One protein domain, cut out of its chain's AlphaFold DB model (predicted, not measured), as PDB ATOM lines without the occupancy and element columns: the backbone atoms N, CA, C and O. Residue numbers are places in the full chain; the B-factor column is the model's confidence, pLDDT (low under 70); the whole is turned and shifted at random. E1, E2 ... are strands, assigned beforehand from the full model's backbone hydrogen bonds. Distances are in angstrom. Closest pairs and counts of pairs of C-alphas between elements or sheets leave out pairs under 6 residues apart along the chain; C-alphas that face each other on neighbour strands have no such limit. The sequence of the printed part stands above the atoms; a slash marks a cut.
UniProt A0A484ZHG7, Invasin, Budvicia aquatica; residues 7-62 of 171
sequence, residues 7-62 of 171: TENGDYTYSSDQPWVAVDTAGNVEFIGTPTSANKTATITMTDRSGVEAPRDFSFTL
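This is residues 7 to 62 of the 171 residues of the protein "Invasin" of Budvicia aquatica (UniProt A0A484ZHG7). A narrow three-stranded antiparallel sheet, E1, E4 and E5, runs along a rod-like body, with a short hairpin, E2 and E3, folded in close to E1 and E4. The loops at residues 32 to 40 and 49 to 55 make the two ends of the rod. The printed part has 56 residues, with no named helix and five named strands, E1 to E5 along the chain; the sheet's order is E1, E4, E5. The class is all strand, though under half of the residues, 25 of 56, are in named elements. It is only just compact, close to loose, with a radius of gyration of the C-alphas of 12.0 A and spans of 36 by 18 by 13 A.

E4, residues 41 to 48, is the longest strand at 23.0 A, from C-alpha 41 at (161.672, 234.285, 170.272). E5, residues 56 to 61, measures 17.1 A and ends at (165.188, 232.217, 169.463). E1, residues 12 to 16, measures 13.4 A and begins at (149.169, 225.606, 154.405). E2 is residues 21 to 23, 6.7 A, and E3 is residues 29 to 31, 6.9 A.

E4 is the inner strand; E1 and E5 are edge strands. E4 and E5 form a hairpin at 164 degrees, with N 44 and O 58 2.8 A apart. E1 and E4 are antiparallel at 160 degrees, with N 13 and O 47 2.8 A apart. The hairpin of E2 and E3 has N 22 and O 30 2.9 A apart. The closest C-alphas of E1 and E2, Ser 15 and Val 23, are 6.2 A apart. E3 is apart from E1, E4 and E5.

The C-alphas farthest apart, those of Ser 37 and Ser 50, are 36.7 A apart. The printed part has no cut and no long link. Its mean pLDDT is 94.8, and no printed residue is under 70.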
ATOM      1  N   THR A   7     154.789 223.059 146.461       82.50
ATOM      2  CA  THR A   7     153.430 222.537 146.273       82.50
ATOM      3  C   THR A   7     152.854 222.080 147.606       82.50
ATOM      4  O   THR A   7     151.786 222.545 147.986       82.50
ATOM      5  N   GLU A   8     153.586 221.246 148.354       83.50
ATOM      6  CA  GLU A   8     153.144 220.788 149.682       83.50
ATOM      7  C   GLU A   8     153.086 221.930 150.703       83.50
ATOM      8  O   GLU A   8     152.263 221.916 151.617       83.50
ATOM      9  N   ASN A   9     153.971 222.922 150.586       85.44
ATOM     10  CA  ASN A   9     153.913 224.127 151.408       85.44
ATOM     11  C   ASN A   9     152.662 224.966 151.075       85.44
ATOM     12  O   ASN A   9     152.046 225.559 151.961       85.44
ATOM     13  N   GLY A  10     152.228 224.962 149.811       87.69
ATOM     14  CA  GLY A  10     151.029 225.659 149.343       87.69
ATOM     15  C   GLY A  10     149.713 225.176 149.967       87.69
ATOM     16  O   GLY A  10     148.732 225.926 149.954       87.69
ATOM     17  N   ASP A  11     149.696 223.981 150.564       91.81
ATOM     18  CA  ASP A  11     148.538 223.430 151.283       91.81
ATOM     19  C   ASP A  11     148.309 224.090 152.655       91.81
ATOM     20  O   ASP A  11     147.284 223.859 153.297       91.81
ATOM     21  N   TYR A  12     149.222 224.962 153.096       94.12
ATOM     22  CA  TYR A  12     149.169 225.606 154.405       94.12
ATOM     23  C   TYR A  12     149.022 227.132 154.294       94.12
ATOM     24  O   TYR A  12     149.287 227.770 153.268       94.12
ATOM     25  N   THR A  13     148.527 227.744 155.365       96.19
ATOM     26  CA  THR A  13     148.658 229.180 155.633       96.19
ATOM     27  C   THR A  13     149.643 229.393 156.767       96.19
ATOM     28  O   THR A  13     149.678 228.602 157.712       96.19
ATOM     29  N   TYR A  14     150.396 230.484 156.688       96.81
ATOM     30  CA  TYR A  14     151.483 230.788 157.605       96.81
ATOM     31  C   TYR A  14     151.213 232.090 158.353       96.81
ATOM     32  O   TYR A  14     150.684 233.046 157.780       96.81
ATOM     33  N   SER A  15     151.607 232.138 159.619       97.62
ATOM     34  CA  SER A  15     151.608 233.360 160.424       97.62
ATOM     35  C   SER A  15     152.789 233.367 161.384       97.62
ATOM     36  O   SER A  15     153.188 232.309 161.863       97.62
ATOM     37  N   SER A  16     153.307 234.553 161.706       97.81
ATOM     38  CA  SER A  16     154.245 234.747 162.814       97.81
ATOM     39  C   SER A  16     153.563 235.472 163.973       97.81
ATOM     40  O   SER A  16     152.701 236.325 163.756       97.81
ATOM     41  N   ASP A  17     153.965 235.145 165.198       98.31
ATOM     42  CA  ASP A  17     153.581 235.857 166.420       98.31
ATOM     43  C   ASP A  17     154.438 237.110 166.698       98.31
ATOM     44  O   ASP A  17     154.122 237.869 167.618       98.31
ATOM     45  N   GLN A  18     155.498 237.358 165.915       98.31
ATOM     46  CA  GLN A  18     156.418 238.477 166.114       98.31
ATOM     47  C   GLN A  18     156.367 239.509 164.978       98.31
ATOM     48  O   GLN A  18     156.408 239.144 163.807       98.31
ATOM     49  N   PRO A  19     156.391 240.822 165.286       97.44
ATOM     50  CA  PRO A  19     156.313 241.876 164.270       97.44
ATOM     51  C   PRO A  19     157.614 242.069 163.476       97.44
ATOM     52  O   PRO A  19     157.618 242.763 162.464       97.44
ATOM     53  N   TRP A  20     158.728 241.506 163.950       97.62
ATOM     54  CA  TRP A  20     160.030 241.571 163.285       97.62
ATOM     55  C   TRP A  20     160.264 240.398 162.321       97.62
ATOM     56  O   TRP A  20     161.295 240.362 161.651       97.62
ATOM     57  N   VAL A  21     159.300 239.476 162.220       98.38
ATOM     58  CA  VAL A  21     159.335 238.317 161.328       98.38
ATOM     59  C   VAL A  21     158.152 238.374 160.369       98.38
ATOM     60  O   VAL A  21     156.998 238.436 160.786       98.38
ATOM     61  N   ALA A  22     158.438 238.315 159.075       97.75
ATOM     62  CA  ALA A  22     157.438 238.077 158.047       97.75
ATOM     63  C   ALA A  22     157.502 236.618 157.595       97.75
ATOM     64  O   ALA A  22     158.575 236.014 157.560       97.75
ATOM     65  N   VAL A  23     156.349 236.060 157.232       96.75
ATOM     66  CA  VAL A  23     156.265 234.774 156.543       96.75
ATOM     67  C   VAL A  23     155.336 234.911 155.345       96.75
ATOM     68  O   VAL A  23     154.231 235.443 155.470       96.75
ATOM     69  N   ASP A  24     155.807 234.495 154.172       93.75
ATOM     70  CA  ASP A  24     155.028 234.586 152.940       93.75
ATOM     71  C   ASP A  24     154.089 233.381 152.745       93.75
ATOM     72  O   ASP A  24     154.017 232.450 153.549       93.75
ATOM     73  N   THR A  25     153.335 233.384 151.644       89.75
ATOM     74  CA  THR A  25     152.375 232.315 151.332       89.75
ATOM     75  C   THR A  25     153.015 230.975 150.964       89.75
ATOM     76  O   THR A  25     152.292 229.986 150.874       89.75
ATOM     77  N   ALA A  26     154.325 230.943 150.707       88.75
ATOM     78  CA  ALA A  26     155.099 229.734 150.432       88.75
ATOM     79  C   ALA A  26     155.858 229.227 151.678       88.75
ATOM     80  O   ALA A  26     156.516 228.187 151.609       88.75
ATOM     81  N   GLY A  27     155.750 229.936 152.807       90.69
ATOM     82  CA  GLY A  27     156.426 229.608 154.057       90.69
ATOM     83  C   GLY A  27     157.853 230.146 154.158       90.69
ATOM     84  O   GLY A  27     158.589 229.710 155.041       90.69
ATOM     85  N   ASN A  28     158.265 231.076 153.287       91.88
ATOM     86  CA  ASN A  28     159.569 231.727 153.413       91.88
ATOM     87  C   ASN A  28     159.534 232.724 154.569       91.88
ATOM     88  O   ASN A  28     158.647 233.576 154.625       91.88
ATOM     89  N   VAL A  29     160.507 232.615 155.472       94.88
ATOM     90  CA  VAL A  29     160.632 233.465 156.659       94.88
ATOM     91  C   VAL A  29     161.683 234.545 156.409       94.88
ATOM     92  O   VAL A  29     162.809 234.235 156.023       94.88
ATOM     93  N   GLU A  30     161.329 235.800 156.671       95.88
ATOM     94  CA  GLU A  30     162.212 236.961 156.536       95.88
ATOM     95  C   GLU A  30     162.246 237.765 157.841       95.88
ATOM     96  O   GLU A  30     161.210 238.019 158.461       95.88
ATOM     97  N   PHE A  31     163.439 238.197 158.261       96.69
ATOM     98  CA  PHE A  31     163.579 239.117 159.389       96.69
ATOM     99  C   PHE A  31     163.534 240.560 158.882       96.69
ATOM    100  O   PHE A  31     164.491 241.059 158.296       96.69
ATOM    101  N   ILE A  32     162.414 241.232 159.129       96.00
ATOM    102  CA  ILE A  32     162.104 242.573 158.604       96.00
ATOM    103  C   ILE A  32     162.299 243.688 159.638       96.00
ATOM    104  O   ILE A  32     162.109 244.869 159.343       96.00
ATOM    105  N   GLY A  33     162.659 243.326 160.866       95.62
ATOM    106  CA  GLY A  33     162.896 244.267 161.949       95.62
ATOM    107  C   GLY A  33     163.868 243.715 162.980       95.62
ATOM    108  O   GLY A  33     164.195 242.532 162.989       95.62
ATOM    109  N   THR A  34     164.317 244.594 163.867       95.56
ATOM    110  CA  THR A  34     165.230 244.232 164.948       95.56
ATOM    111  C   THR A  34     164.430 243.828 166.190       95.56
ATOM    112  O   THR A  34     163.660 244.653 166.694       95.56
ATOM    113  N   PRO A  35     164.595 242.604 166.717       96.56
ATOM    114  CA  PRO A  35     164.009 242.224 167.998       96.56
ATOM    115  C   PRO A  35     164.705 242.913 169.178       96.56
ATOM    116  O   PRO A  35     165.765 243.527 169.065       96.56
ATOM    117  N   THR A  36     164.106 242.757 170.349       95.00
ATOM    118  CA  THR A  36     164.663 243.105 171.658       95.00
ATOM    119  C   THR A  36     164.843 241.839 172.488       95.00
ATOM    120  O   THR A  36     164.260 240.799 172.180       95.00
ATOM    121  N   SER A  37     165.555 241.946 173.608       93.94
ATOM    122  CA  SER A  37     165.689 240.848 174.574       93.94
ATOM    123  C   SER A  37     164.352 240.271 175.051       93.94
ATOM    124  O   SER A  37     164.255 239.082 175.347       93.94
ATOM    125  N   ALA A  38     163.304 241.097 175.086       95.75
ATOM    126  CA  ALA A  38     161.973 240.709 175.532       95.75
ATOM    127  C   ALA A  38     161.158 239.939 174.477       95.75
ATOM    128  O   ALA A  38     160.174 239.298 174.839       95.75
ATOM    129  N   ASN A  39     161.521 240.007 173.192       96.75
ATOM    130  CA  ASN A  39     160.736 239.417 172.101       96.75
ATOM    131  C   ASN A  39     161.587 238.729 171.020       96.75
ATOM    132  O   ASN A  39     161.174 238.635 169.867       96.75
ATOM    133  N   LYS A  40     162.772 238.234 171.392       97.56
ATOM    134  CA  LYS A  40     163.727 237.544 170.508       97.56
ATOM    135  C   LYS A  40     163.350 236.104 170.126       97.56
ATOM    136  O   LYS A  40     164.073 235.476 169.356       97.56
ATOM    137  N   THR A  41     162.244 235.583 170.654       98.38
ATOM    138  CA  THR A  41     161.672 234.285 170.272       98.38
ATOM    139  C   THR A  41     160.477 234.507 169.359       98.38
ATOM    140  O   THR A  41     159.559 235.236 169.730       98.38
ATOM    141  N   ALA A  42     160.486 233.868 168.193       98.38
ATOM    142  CA  ALA A  42     159.374 233.863 167.254       98.38
ATOM    143  C   ALA A  42     158.852 232.445 167.042       98.38
ATOM    144  O   ALA A  42     159.620 231.485 167.057       98.38
ATOM    145  N   THR A  43     157.552 232.343 166.809       98.50
ATOM    146  CA  THR A  43     156.832 231.128 166.453       98.50
ATOM    147  C   THR A  43     156.144 231.340 165.114       98.50
ATOM    148  O   THR A  43     155.368 232.278 164.930       98.50
ATOM    149  N   ILE A  44     156.444 230.459 164.164       98.19
ATOM    150  CA  ILE A  44     155.730 230.346 162.899       98.19
ATOM    151  C   ILE A  44     154.659 229.277 163.065       98.19
ATOM    152  O   ILE A  44     154.985 228.110 163.284       98.19
ATOM    153  N   THR A  45     153.398 229.672 162.934       97.38
ATOM    154  CA  THR A  45     152.256 228.757 162.949       97.38
ATOM    155  C   THR A  45     151.847 228.428 161.523       97.38
ATOM    156  O   THR A  45     151.686 229.303 160.671       97.38
ATOM    157  N   MET A  46     151.673 227.138 161.276       95.88
ATOM    158  CA  MET A  46     151.412 226.538 159.978       95.88
ATOM    159  C   MET A  46     150.072 225.818 160.069       95.88
ATOM    160  O   MET A  46     149.938 224.816 160.770       95.88
ATOM    161  N   THR A  47     149.060 226.355 159.396       96.38
ATOM    162  CA  THR A  47     147.681 225.857 159.471       96.38
ATOM    163  C   THR A  47     147.301 225.204 158.154       96.38
ATOM    164  O   THR A  47     147.385 225.846 157.110       96.38
ATOM    165  N   ASP A  48     146.897 223.937 158.198       94.88
ATOM    166  CA  ASP A  48     146.400 223.211 157.029       94.88
ATOM    167  C   ASP A  48     145.118 223.863 156.498       94.88
ATOM    168  O   ASP A  48     144.152 224.077 157.236       94.88
ATOM    169  N   ARG A  49     145.096 224.166 155.197       94.25
ATOM    170  CA  ARG A  49     143.942 224.797 154.545       94.25
ATOM    171  C   ARG A  49     142.740 223.872 154.454       94.25
ATOM    172  O   ARG A  49     141.617 224.368 154.374       94.25
ATOM    173  N   SER A  50     142.950 222.555 154.442       93.62
ATOM    174  CA  SER A  50     141.848 221.594 154.392       93.62
ATOM    175  C   SER A  50     141.123 221.460 155.738       93.62
ATOM    176  O   SER A  50     139.971 221.025 155.777       93.62
ATOM    177  N   GLY A  51     141.775 221.879 156.832       91.50
ATOM    178  CA  GLY A  51     141.271 221.770 158.200       91.50
ATOM    179  C   GLY A  51     141.279 220.342 158.750       91.50
ATOM    180  O   GLY A  51     140.641 220.079 159.770       91.50
ATOM    181  N   VAL A  52     141.958 219.414 158.071       92.69
ATOM    182  CA  VAL A  52     142.067 218.007 158.472       92.69
ATOM    183  C   VAL A  52     143.206 217.825 159.471       92.69
ATOM    184  O   VAL A  52     143.075 217.050 160.420       92.69
ATOM    185  N   GLU A  53     144.312 218.545 159.282       92.50
ATOM    186  CA  GLU A  53     145.446 218.511 160.200       92.50
ATOM    187  C   GLU A  53     145.353 219.606 161.269       92.50
ATOM    188  O   GLU A  53     144.924 220.733 161.017       92.50
ATOM    189  N   ALA A  54     145.810 219.285 162.481       93.81
ATOM    190  CA  ALA A  54     146.012 220.296 163.513       93.81
ATOM    191  C   ALA A  54     147.139 221.270 163.105       93.81
ATOM    192  O   ALA A  54     148.099 220.841 162.451       93.81
ATOM    193  N   PRO A  55     147.068 222.551 163.522       94.00
ATOM    194  CA  PRO A  55     148.158 223.495 163.316       94.00
ATOM    195  C   PRO A  55     149.476 222.980 163.892       94.00
ATOM    196  O   PRO A  55     149.506 222.292 164.916       94.00
ATOM    197  N   ARG A  56     150.572 223.329 163.223       93.62
ATOM    198  CA  ARG A  56     151.936 223.015 163.648       93.62
ATOM    199  C   ARG A  56     152.675 224.311 163.927       93.62
ATOM    200  O   ARG A  56     152.481 225.284 163.204       93.62
ATOM    201  N   ASP A  57     153.573 224.278 164.901       95.69
ATOM    202  CA  ASP A  57     154.385 225.428 165.282       95.69
ATOM    203  C   ASP A  57     155.873 225.132 165.092       95.69
ATOM    204  O   ASP A  57     156.350 224.028 165.368       95.69
ATOM    205  N   PHE A  58     156.608 226.137 164.626       95.19
ATOM    206  CA  PHE A  58     158.064 226.144 164.580       95.19
ATOM    207  C   PHE A  58     158.575 227.392 165.291       95.19
ATOM    208  O   PHE A  58     158.338 228.505 164.824       95.19
ATOM    209  N   SER A  59     159.280 227.208 166.406       97.38
ATOM    210  CA  SER A  59     159.822 228.317 167.190       97.38
ATOM    211  C   SER A  59     161.341 228.390 167.093       97.38
ATOM    212  O   SER A  59     162.027 227.369 167.155       97.38
ATOM    213  N   PHE A  60     161.865 229.608 167.010       96.94
ATOM    214  CA  PHE A  60     163.296 229.892 167.076       96.94
ATOM    215  C   PHE A  60     163.562 231.110 167.963       96.94
ATOM    216  O   PHE A  60     162.727 232.005 168.088       96.94
ATOM    217  N   THR A  61     164.739 231.133 168.584       97.06
ATOM    218  CA  THR A  61     165.188 232.217 169.463       97.06
ATOM    219  C   THR A  61     166.494 232.766 168.920       97.06
ATOM    220  O   THR A  61     167.430 232.003 168.701       97.06
ATOM    221  N   LEU A  62     166.561 234.080 168.711       97.12
ATOM    222  CA  LEU A  62     167.795 234.746 168.309       97.12
ATOM    223  C   LEU A  62     168.592 235.164 169.542       97.12
ATOM    224  O   LEU A  62     168.052 235.792 170.446       97.12
TER     225      LEU A  62